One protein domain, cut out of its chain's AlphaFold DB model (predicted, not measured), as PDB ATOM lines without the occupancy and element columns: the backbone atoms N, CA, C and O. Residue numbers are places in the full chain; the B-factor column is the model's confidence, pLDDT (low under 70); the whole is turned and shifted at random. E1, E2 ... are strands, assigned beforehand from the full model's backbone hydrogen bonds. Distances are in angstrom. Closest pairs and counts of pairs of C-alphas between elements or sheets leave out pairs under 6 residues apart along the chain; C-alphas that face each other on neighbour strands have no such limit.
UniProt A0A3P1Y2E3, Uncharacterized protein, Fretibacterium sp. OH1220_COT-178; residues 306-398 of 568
ATOM      1  N   ASP A 306     -19.629 -52.871 -50.663       90.56
ATOM      2  CA  ASP A 306     -19.435 -52.047 -49.468       90.56
ATOM      3  C   ASP A 306     -19.795 -50.582 -49.732       90.56
ATOM      4  O   ASP A 306     -19.258 -49.931 -50.637       90.56
ATOM      5  N   SER A 307     -20.733 -50.067 -48.944       91.50
ATOM      6  CA  SER A 307     -21.387 -48.785 -49.200       91.50
ATOM      7  C   SER A 307     -21.562 -47.978 -47.920       91.50
ATOM      8  O   SER A 307     -21.683 -48.528 -46.825       91.50
ATOM      9  N   GLU A 308     -21.631 -46.658 -48.064       93.94
ATOM     10  CA  GLU A 308     -21.936 -45.743 -46.966       93.94
ATOM     11  C   GLU A 308     -23.327 -45.128 -47.137       93.94
ATOM     12  O   GLU A 308     -23.659 -44.599 -48.201       93.94
ATOM     13  N   LEU A 309     -24.118 -45.120 -46.066       95.69
ATOM     14  CA  LEU A 309     -25.392 -44.412 -45.984       95.69
ATOM     15  C   LEU A 309     -25.276 -43.294 -44.954       95.69
ATOM     16  O   LEU A 309     -24.987 -43.544 -43.794       95.69
ATOM     17  N   THR A 310     -25.529 -42.061 -45.370       96.38
ATOM     18  CA  THR A 310     -25.545 -40.881 -44.504       96.38
ATOM     19  C   THR A 310     -26.952 -40.314 -44.428       96.38
ATOM     20  O   THR A 310     -27.593 -40.091 -45.458       96.38
ATOM     21  N   VAL A 311     -27.412 -40.025 -43.213       96.19
ATOM     22  CA  VAL A 311     -28.635 -39.252 -42.982       96.19
ATOM     23  C   VAL A 311     -28.230 -37.882 -42.441       96.19
ATOM     24  O   VAL A 311     -27.678 -37.811 -41.349       96.19
ATOM     25  N   PRO A 312     -28.478 -36.772 -43.159       93.44
ATOM     26  CA  PRO A 312     -27.908 -35.474 -42.796       93.44
ATOM     27  C   PRO A 312     -28.584 -34.809 -41.588       93.44
ATOM     28  O   PRO A 312     -28.077 -33.814 -41.085       93.44
ATOM     29  N   ALA A 313     -29.758 -35.277 -41.153       94.75
ATOM     30  CA  ALA A 313     -30.428 -34.751 -39.965       94.75
ATOM     31  C   ALA A 313     -31.437 -35.750 -39.383       94.75
ATOM     32  O   ALA A 313     -32.223 -36.337 -40.129       94.75
ATOM     33  N   ALA A 314     -31.463 -35.863 -38.056       95.81
ATOM     34  CA  ALA A 314     -32.478 -36.561 -37.277       95.81
ATOM     35  C   ALA A 314     -33.620 -35.606 -36.907       95.81
ATOM     36  O   ALA A 314     -33.580 -34.932 -35.874       95.81
ATOM     37  N   THR A 315     -34.651 -35.560 -37.747       90.62
ATOM     38  CA  THR A 315     -35.852 -34.726 -37.541       90.62
ATOM     39  C   THR A 315     -37.015 -35.488 -36.908       90.62
ATOM     40  O   THR A 315     -38.025 -34.889 -36.555       90.62
ATOM     41  N   THR A 316     -36.882 -36.808 -36.796       90.62
ATOM     42  CA  THR A 316     -37.850 -37.736 -36.207       90.62
ATOM     43  C   THR A 316     -37.106 -38.877 -35.520       90.62
ATOM     44  O   THR A 316     -35.916 -39.076 -35.764       90.62
ATOM     45  N   GLU A 317     -37.827 -39.648 -34.711       91.00
ATOM     46  CA  GLU A 317     -37.388 -40.948 -34.203       91.00
ATOM     47  C   GLU A 317     -38.400 -42.026 -34.638       91.00
ATOM     48  O   GLU A 317     -39.600 -41.837 -34.410       91.00
ATOM     49  N   PRO A 318     -37.962 -43.127 -35.281       95.25
ATOM     50  CA  PRO A 318     -36.596 -43.412 -35.741       95.25
ATOM     51  C   PRO A 318     -36.039 -42.374 -36.728       95.25
ATOM     52  O   PRO A 318     -36.793 -41.655 -37.394       95.25
ATOM     53  N   VAL A 319     -34.708 -42.294 -36.813       97.06
ATOM     54  CA  VAL A 319     -34.005 -41.338 -37.688       97.06
ATOM     55  C   VAL A 319     -34.297 -41.626 -39.160       97.06
ATOM     56  O   VAL A 319     -34.558 -40.706 -39.938       97.06
ATOM     57  N   LEU A 320     -34.282 -42.902 -39.541       97.25
ATOM     58  CA  LEU A 320     -34.622 -43.370 -40.877       97.25
ATOM     59  C   LEU A 320     -35.502 -44.617 -40.787       97.25
ATOM     60  O   LEU A 320     -35.128 -45.611 -40.173       97.25
ATOM     61  N   THR A 321     -36.647 -44.591 -41.461       96.06
ATOM     62  CA  THR A 321     -37.487 -45.780 -41.645       96.06
ATOM     63  C   THR A 321     -37.541 -46.127 -43.123       96.06
ATOM     64  O   THR A 321     -37.866 -45.271 -43.945       96.06
ATOM     65  N   VAL A 322     -37.271 -47.381 -43.472       95.75
ATOM     66  CA  VAL A 322     -37.346 -47.902 -44.847       95.75
ATOM     67  C   VAL A 322     -38.192 -49.169 -44.882       95.75
ATOM     68  O   VAL A 322     -38.448 -49.770 -43.843       95.75
ATOM     69  N   ASN A 323     -38.621 -49.609 -46.066       94.25
ATOM     70  CA  ASN A 323     -39.283 -50.910 -46.171       94.25
ATOM     71  C   ASN A 323     -38.325 -52.029 -45.740       94.25
ATOM     72  O   ASN A 323     -38.644 -52.829 -44.872       94.25
ATOM     73  N   ARG A 324     -37.127 -52.046 -46.332       90.38
ATOM     74  CA  ARG A 324     -36.067 -53.029 -46.059       90.38
ATOM     75  C   ARG A 324     -34.704 -52.461 -46.445       90.38
ATOM     76  O   ARG A 324     -34.628 -51.680 -47.397       90.38
ATOM     77  N   ALA A 325     -33.651 -52.880 -45.751       89.69
ATOM     78  CA  ALA A 325     -32.265 -52.589 -46.101       89.69
ATOM     79  C   ALA A 325     -31.479 -53.897 -46.231       89.69
ATOM     80  O   ALA A 325     -31.357 -54.664 -45.284       89.69
ATOM     81  N   GLU A 326     -30.976 -54.197 -47.422       82.00
ATOM     82  CA  GLU A 326     -30.403 -55.510 -47.725       82.00
ATOM     83  C   GLU A 326     -29.011 -55.404 -48.319       82.00
ATOM     84  O   GLU A 326     -28.860 -55.248 -49.532       82.00
ATOM     85  N   PRO A 327     -27.989 -55.481 -47.463       82.38
ATOM     86  CA  PRO A 327     -26.662 -55.890 -47.880       82.38
ATOM     87  C   PRO A 327     -26.696 -57.281 -48.521       82.38
ATOM     88  O   PRO A 327     -27.251 -58.222 -47.943       82.38
ATOM     89  N   ASP A 328     -26.090 -57.411 -49.698       84.19
ATOM     90  CA  ASP A 328     -25.795 -58.696 -50.318       84.19
ATOM     91  C   ASP A 328     -24.798 -59.477 -49.442       84.19
ATOM     92  O   ASP A 328     -24.049 -58.911 -48.636       84.19
ATOM     93  N   LEU A 329     -24.779 -60.806 -49.582       82.31
ATOM     94  CA  LEU A 329     -23.923 -61.670 -48.770       82.31
ATOM     95  C   LEU A 329     -22.441 -61.279 -48.908       82.31
ATOM     96  O   LEU A 329     -21.891 -61.298 -50.005       82.31
ATOM     97  N   GLY A 330     -21.788 -61.005 -47.776       81.81
ATOM     98  CA  GLY A 330     -20.372 -60.630 -47.737       81.81
ATOM     99  C   GLY A 330     -20.100 -59.145 -47.989       81.81
ATOM    100  O   GLY A 330     -18.934 -58.778 -48.097       81.81
ATOM    101  N   THR A 331     -21.140 -58.310 -48.060       86.44
ATOM    102  CA  THR A 331     -21.021 -56.849 -48.162       86.44
ATOM    103  C   THR A 331     -21.328 -56.169 -46.833       86.44
ATOM    104  O   THR A 331     -22.083 -56.691 -46.005       86.44
ATOM    105  N   GLN A 332     -20.749 -54.987 -46.642       87.31
ATOM    106  CA  GLN A 332     -20.955 -54.158 -45.466       87.31
ATOM    107  C   GLN A 332     -21.685 -52.855 -45.810       87.31
ATOM    108  O   GLN A 332     -21.297 -52.104 -46.707       87.31
ATOM    109  N   LEU A 333     -22.705 -52.533 -45.016       90.19
ATOM    110  CA  LEU A 333     -23.248 -51.183 -44.944       90.19
ATOM    111  C   LEU A 333     -22.600 -50.440 -43.778       90.19
ATOM    112  O   LEU A 333     -22.710 -50.869 -42.632       90.19
ATOM    113  N   ARG A 334     -21.983 -49.292 -44.059       93.19
ATOM    114  CA  ARG A 334     -21.596 -48.323 -43.033       93.19
ATOM    115  C   ARG A 334     -22.659 -47.235 -42.925       93.19
ATOM    116  O   ARG A 334     -22.840 -46.445 -43.853       93.19
ATOM    117  N   PHE A 335     -23.358 -47.183 -41.800       95.69
ATOM    118  CA  PHE A 335     -24.291 -46.110 -41.484       95.69
ATOM    119  C   PHE A 335     -23.542 -44.951 -40.821       95.69
ATOM    120  O   PHE A 335     -22.928 -45.120 -39.773       95.69
ATOM    121  N   ASN A 336     -23.608 -43.761 -41.404       95.88
ATOM    122  CA  ASN A 336     -23.045 -42.538 -40.841       95.88
ATOM    123  C   ASN A 336     -24.170 -41.783 -40.112       95.88
ATOM    124  O   ASN A 336     -25.085 -41.280 -40.783       95.88
ATOM    125  N   PRO A 337     -24.139 -41.697 -38.767       94.19
ATOM    126  CA  PRO A 337     -25.187 -41.021 -38.016       94.19
ATOM    127  C   PRO A 337     -25.286 -39.526 -38.346       94.19
ATOM    128  O   PRO A 337     -24.297 -38.918 -38.769       94.19
ATOM    129  N   PRO A 338     -26.455 -38.906 -38.106       95.75
ATOM    130  CA  PRO A 338     -26.639 -37.479 -38.328       95.75
ATOM    131  C   PRO A 338     -25.702 -36.599 -37.503       95.75
ATOM    132  O   PRO A 338     -25.451 -36.848 -36.324       95.75
ATOM    133  N   ASP A 339     -25.259 -35.496 -38.106       94.50
ATOM    134  CA  ASP A 339     -24.577 -34.406 -37.403       94.50
ATOM    135  C   ASP A 339     -25.565 -33.373 -36.828       94.50
ATOM    136  O   ASP A 339     -25.164 -32.486 -36.072       94.50
ATOM    137  N   ALA A 340     -26.855 -33.492 -37.162       96.38
ATOM    138  CA  ALA A 340     -27.908 -32.573 -36.764       96.38
ATOM    139  C   ALA A 340     -29.099 -33.300 -36.115       96.38
ATOM    140  O   ALA A 340     -29.618 -34.266 -36.674       96.38
ATOM    141  N   TRP A 341     -29.560 -32.808 -34.965       96.88
ATOM    142  CA  TRP A 341     -30.517 -33.470 -34.075       96.88
ATOM    143  C   TRP A 341     -31.634 -32.518 -33.645       96.88
ATOM    144  O   TRP A 341     -31.387 -31.355 -33.336       96.88
ATOM    145  N   HIS A 342     -32.883 -32.989 -33.637       94.69
ATOM    146  CA  HIS A 342     -34.045 -32.152 -33.304       94.69
ATOM    147  C   HIS A 342     -34.170 -31.838 -31.806       94.69
ATOM    148  O   HIS A 342     -34.943 -30.964 -31.417       94.69
ATOM    149  N   ARG A 343     -33.422 -32.554 -30.960       94.88
ATOM    150  CA  ARG A 343     -33.407 -32.380 -29.509       94.88
ATOM    151  C   ARG A 343     -32.053 -32.781 -28.909       94.88
ATOM    152  O   ARG A 343     -31.350 -33.589 -29.516       94.88
ATOM    153  N   PRO A 344     -31.712 -32.275 -27.710       94.56
ATOM    154  CA  PRO A 344     -30.608 -32.805 -26.916       94.56
ATOM    155  C   PRO A 344     -30.826 -34.277 -26.546       94.56
ATOM    156  O   PRO A 344     -31.964 -34.698 -26.305       94.56
ATOM    157  N   LEU A 345     -29.731 -35.030 -26.443       95.31
ATOM    158  CA  LEU A 345     -29.737 -36.457 -26.096       95.31
ATOM    159  C   LEU A 345     -28.749 -36.721 -24.965       95.31
ATOM    160  O   LEU A 345     -27.654 -36.158 -24.952       95.31
ATOM    161  N   LYS A 346     -29.130 -37.558 -24.004       95.88
ATOM    162  CA  LYS A 346     -28.345 -37.805 -22.789       95.88
ATOM    163  C   LYS A 346     -27.370 -38.964 -22.978       95.88
ATOM    164  O   LYS A 346     -27.618 -39.886 -23.747       95.88
ATOM    165  N   ALA A 347     -26.291 -38.960 -22.197       97.00
ATOM    166  CA  ALA A 347     -25.445 -40.144 -22.061       97.00
ATOM    167  C   ALA A 347     -26.275 -41.350 -21.573       97.00
ATOM    168  O   ALA A 347     -27.121 -41.212 -20.684       97.00
ATOM    169  N   GLY A 348     -26.034 -42.520 -22.162       97.00
ATOM    170  CA  GLY A 348     -26.773 -43.763 -21.933       97.00
ATOM    171  C   GLY A 348     -28.121 -43.856 -22.655       97.00
ATOM    172  O   GLY A 348     -28.767 -44.898 -22.586       97.00
ATOM    173  N   GLU A 349     -28.567 -42.798 -23.336       97.38
ATOM    174  CA  GLU A 349     -29.804 -42.824 -24.116       97.38
ATOM    175  C   GLU A 349     -29.642 -43.671 -25.385       97.38
ATOM    176  O   GLU A 349     -28.591 -43.649 -26.032       97.38
ATOM    177  N   THR A 350     -30.693 -44.414 -25.734       95.75
ATOM    178  CA  THR A 350     -30.750 -45.264 -26.928       95.75
ATOM    179  C   THR A 350     -31.598 -44.618 -28.014       95.75
ATOM    180  O   THR A 350     -32.698 -44.144 -27.723       95.75
ATOM    181  N   ILE A 351     -31.130 -44.654 -29.260       95.69
ATOM    182  CA  ILE A 351     -31.801 -44.043 -30.409       95.69
ATOM    183  C   ILE A 351     -31.845 -45.031 -31.566       95.69
ATOM    184  O   ILE A 351     -30.831 -45.623 -31.934       95.69
ATOM    185  N   ASP A 352     -33.010 -45.144 -32.190       96.31
ATOM    186  CA  ASP A 352     -33.199 -45.955 -33.387       96.31
ATOM    187  C   ASP A 352     -32.716 -45.170 -34.625       96.31
ATOM    188  O   ASP A 352     -33.359 -44.213 -35.075       96.31
ATOM    189  N   LEU A 353     -31.560 -45.558 -35.175       96.94
ATOM    190  CA  LEU A 353     -30.944 -44.927 -36.349       96.94
ATOM    191  C   LEU A 353     -31.614 -45.361 -37.659       96.94
ATOM    192  O   LEU A 353     -31.873 -44.543 -38.541       96.94
ATOM    193  N   LEU A 354     -31.898 -46.655 -37.782       95.44
ATOM    194  CA  LEU A 354     -32.518 -47.262 -38.953       95.44
ATOM    195  C   LEU A 354     -33.551 -48.282 -38.490       95.44
ATOM    196  O   LEU A 354     -33.218 -49.151 -37.693       95.44
ATOM    197  N   GLN A 355     -34.766 -48.214 -39.027       94.69
ATOM    198  CA  GLN A 355     -35.810 -49.217 -38.828       94.69
ATOM    199  C   GLN A 355     -36.278 -49.783 -40.175       94.69
ATOM    200  O   GLN A 355     -36.649 -49.024 -41.078       94.69
ATOM    201  N   GLU A 356     -36.300 -51.110 -40.297       93.38
ATOM    202  CA  GLU A 356     -36.953 -51.820 -41.405       93.38
ATOM    203  C   GLU A 356     -38.418 -52.127 -41.054       93.38
ATOM    204  O   GLU A 356     -38.738 -52.466 -39.914       93.38
ATOM    205  N   LEU A 357     -39.320 -52.030 -42.034       92.12
ATOM    206  CA  LEU A 357     -40.741 -52.359 -41.855       92.12
ATOM    207  C   LEU A 357     -41.078 -53.803 -42.238       92.12
ATOM    208  O   LEU A 357     -42.005 -54.389 -41.677       92.12
ATOM    209  N   ASP A 358     -40.362 -54.374 -43.205       85.75
ATOM    210  CA  ASP A 358     -40.579 -55.738 -43.669       85.75
ATOM    211  C   ASP A 358     -39.928 -56.750 -42.718       85.75
ATOM    212  O   ASP A 358     -38.732 -57.045 -42.774       85.75
ATOM    213  N   LEU A 359     -40.755 -57.310 -41.837       81.06
ATOM    214  CA  LEU A 359     -40.351 -58.337 -40.879       81.06
ATOM    215  C   LEU A 359     -40.381 -59.756 -41.470       81.06
ATOM    216  O   LEU A 359     -39.990 -60.703 -40.788       81.06
ATOM    217  N   SER A 360     -40.861 -59.929 -42.708       77.06
ATOM    218  CA  SER A 360     -41.082 -61.256 -43.303       77.06
ATOM    219  C   SER A 360     -39.790 -61.950 -43.738       77.06
ATOM    220  O   SER A 360     -39.747 -63.178 -43.838       77.06
ATOM    221  N   ILE A 361     -38.724 -61.178 -43.960       67.06
ATOM    222  CA  ILE A 361     -37.429 -61.684 -44.403       67.06
ATOM    223  C   ILE A 361     -36.496 -61.753 -43.190       67.06
ATOM    224  O   ILE A 361     -36.253 -60.725 -42.545       67.06
ATOM    225  N   PRO A 362     -35.947 -62.930 -42.834       66.31
ATOM    226  CA  PRO A 362     -34.977 -63.016 -41.756       66.31
ATOM    227  C   PRO A 362     -33.746 -62.167 -42.108       66.31
ATOM    228  O   PRO A 362     -33.353 -62.099 -43.271       66.31
ATOM    229  N   PRO A 363     -33.121 -61.505 -41.128       61.38
ATOM    230  CA  PRO A 363     -32.081 -60.512 -41.373       61.38
ATOM    231  C   PRO A 363     -30.780 -61.061 -41.983       61.38
ATOM    232  O   PRO A 363     -29.878 -60.270 -42.174       61.38
ATOM    233  N   GLY A 364     -30.667 -62.345 -42.348       62.22
ATOM    234  CA  GLY A 364     -29.450 -62.921 -42.937       62.22
ATOM    235  C   GLY A 364     -28.184 -62.657 -42.106       62.22
ATOM    236  O   GLY A 364     -28.251 -62.189 -40.972       62.22
ATOM    237  N   ASN A 365     -27.008 -62.921 -42.679       61.34
ATOM    238  CA  ASN A 365     -25.735 -62.439 -42.129       61.34
ATOM    239  C   ASN A 365     -25.491 -60.990 -42.597       61.34
ATOM    240  O   ASN A 365     -24.509 -60.723 -43.288       61.34
ATOM    241  N   LYS A 366     -26.425 -60.072 -42.313       69.25
ATOM    242  CA  LYS A 366     -26.258 -58.646 -42.632       69.25
ATOM    243  C   LYS A 366     -25.175 -58.043 -41.738       69.25
ATOM    244  O   LYS A 366     -25.221 -58.218 -40.524       69.25
ATOM    245  N   ILE A 367     -24.250 -57.298 -42.339       73.69
ATOM    246  CA  ILE A 367     -23.268 -56.483 -41.618       73.69
ATOM    247  C   ILE A 367     -23.665 -55.021 -41.825       73.69
ATOM    248  O   ILE A 367     -23.474 -54.457 -42.906       73.69
ATOM    249  N   ILE A 368     -24.292 -54.442 -40.803       83.19
ATOM    250  CA  ILE A 368     -24.608 -53.017 -40.732       83.19
ATOM    251  C   ILE A 368     -23.837 -52.475 -39.536       83.19
ATOM    252  O   ILE A 368     -24.209 -52.757 -38.400       83.19
ATOM    253  N   ASP A 369     -22.793 -51.705 -39.817       85.88
ATOM    254  CA  ASP A 369     -21.953 -51.080 -38.797       85.88
ATOM    255  C   ASP A 369     -22.180 -49.569 -38.807       85.88
ATOM    256  O   ASP A 369     -22.443 -48.971 -39.857       85.88
ATOM    257  N   THR A 370     -22.010 -48.925 -37.660       93.75
ATOM    258  CA  THR A 370     -22.135 -47.473 -37.532       93.75
ATOM    259  C   THR A 370     -20.768 -46.784 -37.517       93.75
ATOM    260  O   THR A 370     -19.833 -47.227 -36.851       93.75
ATOM    261  N   ASP A 371     -20.624 -45.654 -38.215       94.50
ATOM    262  CA  ASP A 371     -19.461 -44.779 -38.038       94.50
ATOM    263  C   ASP A 371     -19.578 -43.983 -36.730       94.50
ATOM    264  O   ASP A 371     -20.224 -42.935 -36.653       94.50
ATOM    265  N   LEU A 372     -18.920 -44.492 -35.691       94.06
ATOM    266  CA  LEU A 372     -18.910 -43.906 -34.351       94.06
ATOM    267  C   LEU A 372     -17.790 -42.876 -34.138       94.06
ATOM    268  O   LEU A 372     -17.586 -42.429 -33.013       94.06
ATOM    269  N   THR A 373     -17.069 -42.459 -35.189       92.44
ATOM    270  CA  THR A 373     -15.906 -41.553 -35.066       92.44
ATOM    271  C   THR A 373     -16.228 -40.268 -34.292       92.44
ATOM    272  O   THR A 373     -15.395 -39.777 -33.533       92.44
ATOM    273  N   ASN A 374     -17.446 -39.739 -34.447       90.94
ATOM    274  CA  ASN A 374     -17.902 -38.520 -33.771       90.94
ATOM    275  C   ASN A 374     -18.712 -38.782 -32.487       90.94
ATOM    276  O   ASN A 374     -19.254 -37.839 -31.919       90.94
ATOM    277  N   PHE A 375     -18.802 -40.033 -32.026       93.31
ATOM    278  CA  PHE A 375     -19.621 -40.450 -30.884       93.31
ATOM    279  C   PHE A 375     -18.771 -41.219 -29.854       93.31
ATOM    280  O   PHE A 375     -18.858 -42.446 -29.768       93.31
ATOM    281  N   PRO A 376     -17.927 -40.525 -29.063       92.88
ATOM    282  CA  PRO A 376     -17.061 -41.165 -28.078       92.88
ATOM    283  C   PRO A 376     -17.849 -42.024 -27.083       92.88
ATOM    284  O   PRO A 376     -18.867 -41.603 -26.534       92.88
ATOM    285  N   GLY A 377     -17.377 -43.252 -26.863       95.19
ATOM    286  CA  GLY A 377     -17.984 -44.197 -25.923       95.19
ATOM    287  C   GLY A 377     -19.353 -44.746 -26.335       95.19
ATOM    288  O   GLY A 377     -19.947 -45.483 -25.550       95.19
ATOM    289  N   ALA A 378     -19.871 -44.393 -27.513       96.62
ATOM    290  CA  ALA A 378     -21.115 -44.958 -28.016       96.62
ATOM    291  C   ALA A 378     -20.925 -46.404 -28.496       96.62
ATOM    292  O   ALA A 378     -19.819 -46.826 -28.836       96.62
ATOM    293  N   THR A 379     -22.026 -47.148 -28.539       96.50
ATOM    294  CA  THR A 379     -22.095 -48.512 -29.076       96.50
ATOM    295  C   THR A 379     -23.320 -48.646 -29.963       96.50
ATOM    296  O   THR A 379     -24.349 -48.035 -29.668       96.50
ATOM    297  N   ASP A 380     -23.255 -49.482 -30.986       94.44
ATOM    298  CA  ASP A 380     -24.385 -49.812 -31.843       94.44
ATOM    299  C   ASP A 380     -24.739 -51.303 -31.799       94.44
ATOM    300  O   ASP A 380     -23.897 -52.165 -31.545       94.44
ATOM    301  N   GLU A 381     -26.016 -51.605 -32.013       92.31
ATOM    302  CA  GLU A 381     -26.527 -52.971 -32.099       92.31
ATOM    303  C   GLU A 381     -27.672 -53.037 -33.111       92.31
ATOM    304  O   GLU A 381     -28.589 -52.214 -33.084       92.31
ATOM    305  N   PHE A 382     -27.648 -54.038 -33.993       89.50
ATOM    306  CA  PHE A 382     -28.783 -54.342 -34.859       89.50
ATOM    307  C   PHE A 382     -29.682 -55.397 -34.205       89.50
ATOM    308  O   PHE A 382     -29.369 -56.590 -34.190       89.50
ATOM    309  N   ASP A 383     -30.830 -54.965 -33.688       88.25
ATOM    310  CA  ASP A 383     -31.827 -55.842 -33.081       88.25
ATOM    311  C   ASP A 383     -32.582 -56.613 -34.177       88.25
ATOM    312  O   ASP A 383     -33.390 -56.064 -34.929       88.25
ATOM    313  N   LEU A 384     -32.332 -57.922 -34.251       83.00
ATOM    314  CA  LEU A 384     -32.922 -58.814 -35.251       83.00
ATOM    315  C   LEU A 384     -34.430 -59.043 -35.061       83.00
ATOM    316  O   LEU A 384     -35.096 -59.433 -36.022       83.00
ATOM    317  N   ALA A 385     -34.967 -58.837 -33.856       84.75
ATOM    318  CA  ALA A 385     -36.386 -59.019 -33.563       84.75
ATOM    319  C   ALA A 385     -37.197 -57.791 -33.981       84.75
ATOM    320  O   ALA A 385     -38.276 -57.930 -34.557       84.75
ATOM    321  N   THR A 386     -36.666 -56.593 -33.719       87.88
ATOM    322  CA  THR A 386     -37.327 -55.329 -34.088       87.88
ATOM    323  C   THR A 386     -36.886 -54.768 -35.440       87.88
ATOM    324  O   THR A 386     -37.533 -53.855 -35.946       87.88
ATOM    325  N   LYS A 387     -35.844 -55.353 -36.051       89.50
ATOM    326  CA  LYS A 387     -35.199 -54.910 -37.299       89.50
ATOM    327  C   LYS A 387     -34.745 -53.462 -37.249       89.50
ATOM    328  O   LYS A 387     -34.986 -52.675 -38.167       89.50
ATOM    329  N   THR A 388     -34.059 -53.145 -36.161       92.31
ATOM    330  CA  THR A 388     -33.659 -51.783 -35.848       92.31
ATOM    331  C   THR A 388     -32.175 -51.718 -35.532       92.31
ATOM    332  O   THR A 388     -31.693 -52.442 -34.666       92.31
ATOM    333  N   LEU A 389     -31.463 -50.805 -36.193       94.19
ATOM    334  CA  LEU A 389     -30.129 -50.378 -35.781       94.19
ATOM    335  C   LEU A 389     -30.273 -49.359 -34.649       94.19
ATOM    336  O   LEU A 389     -30.782 -48.256 -34.874       94.19
ATOM    337  N   ARG A 390     -29.828 -49.722 -33.449       95.12
ATOM    338  CA  ARG A 390     -29.847 -48.863 -32.267       95.12
ATOM    339  C   ARG A 390     -28.462 -48.333 -31.956       95.12
ATOM    340  O   ARG A 390     -27.498 -49.086 -31.974       95.12
ATOM    341  N   LEU A 391     -28.397 -47.055 -31.610       96.19
ATOM    342  CA  LEU A 391     -27.223 -46.390 -31.061       96.19
ATOM    343  C   LEU A 391     -27.452 -46.117 -29.576       96.19
ATOM    344  O   LEU A 391     -28.413 -45.435 -29.226       96.19
ATOM    345  N   THR A 392     -26.552 -46.584 -28.722       96.94
ATOM    346  CA  THR A 392     -26.484 -46.210 -27.306       96.94
ATOM    347  C   THR A 392     -25.379 -45.182 -27.129       96.94
ATOM    348  O   THR A 392     -24.220 -45.445 -27.451       96.94
ATOM    349  N   LEU A 393     -25.721 -44.000 -26.622       97.19
ATOM    350  CA  LEU A 393     -24.768 -42.905 -26.480       97.19
ATOM    351  C   LEU A 393     -23.836 -43.096 -25.277       97.19
ATOM    352  O   LEU A 393     -24.295 -43.320 -24.160       97.19
ATOM    353  N   GLY A 394     -22.529 -42.923 -25.482       96.38
ATOM    354  CA  GLY A 394     -21.557 -42.843 -24.384       96.38
ATOM    355  C   GLY A 394     -21.527 -41.470 -23.710       96.38
ATOM    356  O   GLY A 394     -21.329 -41.361 -22.502       96.38
ATOM    357  N   GLU A 395     -21.780 -40.419 -24.487       95.31
ATOM    358  CA  GLU A 395     -21.742 -39.026 -24.050       95.31
ATOM    359  C   GLU A 395     -23.017 -38.277 -24.459       95.31
ATOM    360  O   GLU A 395     -23.818 -38.741 -25.265       95.31
ATOM    361  N   THR A 396     -23.228 -37.100 -23.871       94.56
ATOM    362  CA  THR A 396     -24.388 -36.251 -24.182       94.56
ATOM    363  C   THR A 396     -24.200 -35.562 -25.536       94.56
ATOM    364  O   THR A 396     -23.155 -34.960 -25.780       94.56
ATOM    365  N   ILE A 397     -25.232 -35.573 -26.382       94.25
ATOM    366  CA  ILE A 397     -25.301 -34.734 -27.586       94.25
ATOM    367  C   ILE A 397     -25.988 -33.427 -27.208       94.25
ATOM    368  O   ILE A 397     -27.204 -33.364 -27.003       94.25
ATOM    369  N   ASP A 398     -25.179 -32.379 -27.098       92.88
ATOM    370  CA  ASP A 398     -25.611 -31.073 -26.621       92.88
ATOM    371  C   ASP A 398     -25.952 -30.118 -27.775       92.88
ATOM    372  O   ASP A 398     -25.093 -29.418 -28.307       92.88
TER     373      ASP A 398
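This is residues 306 to 398 of the 568 residues of an uncharacterized protein of Fretibacterium sp. OH1220_COT-178 (UniProt A0A3P1Y2E3). A strongly twisted sheet of four strands, E2, E4, E7 and E6, and a smaller sheet of three, E1, E3 and E5, stand partly face to face as a loose sandwich, the two sheets set at an angle and their strands crossed. The chain passes back and forth between the sheets until E6 and E7 close the larger one as a hairpin. The printed part has 93 residues with seven named strands, E1 to E7 in chain order, and no named helix; the class is all strand, though under half of the residues, 39 of 93, are in named elements. The larger sheet, in the order E2, E4, E7, E6, is mixed; the smaller, in the order E1, E3, E5, is all parallel. The whole is compact, with a radius of gyration of the C-alphas of 12.9 A, and elongated, spanning 37 by 22 by 22 A.

In the larger sheet, E4, residues 350 to 356, and E7, residues 388 to 392, are antiparallel inner strands at 165 degrees, with N 351 and O 391 2.8 A apart. E6, residues 379 to 383, is an edge strand and forms a hairpin with E7, antiparallel at 157 degrees; N 381 and O 390 are 2.9 A apart. The other edge strand, E2, residues 320 to 327, is parallel to E4 at 65 degrees, with N 322 and O 355 3.0 A apart, and bends by 91 degrees at residue 323. In the smaller sheet, E3, residues 332 to 336, is parallel to E1, residues 306 to 310, with N 309 and O 334 2.9 A apart, and to E5, residues 367 to 370, with N 335 and O 369 2.8 A apart. The two sheets form a sandwich, two sheets face to face, with best planes 44 degrees apart and the facing parts 10.3 A centre to centre. The closest C-alphas of E5 and E6 are those of Thr 370 and Asp 380, 6.5 A apart; those of E2 and E3 are Pro 327 and Leu 333, also 6.5 A. E1 is apart from E4, E6 and E7.

E4 is 17.1 A long from first to last C-alpha and begins at C-alpha 350, (-30.750, -45.264, -26.928). E2 measures 16.4 A, E1 13.7 A, E6 12.8 A, E3 12.7 A, E7 12.5 A and E5 10.0 A. E1 begins at C-alpha 306, (-19.435, -52.047, -49.468), and E7 ends at C-alpha 392, (-26.484, -46.210, -27.306).

The two C-alphas farthest apart are those of Leu 329 and Asp 398, at 37.8 A. The printed part has no cut. The link from E3 to E4, residues 337 to 349, is long. The mean pLDDT of the printed part is 90.4; residues 361 to 366 are under 70.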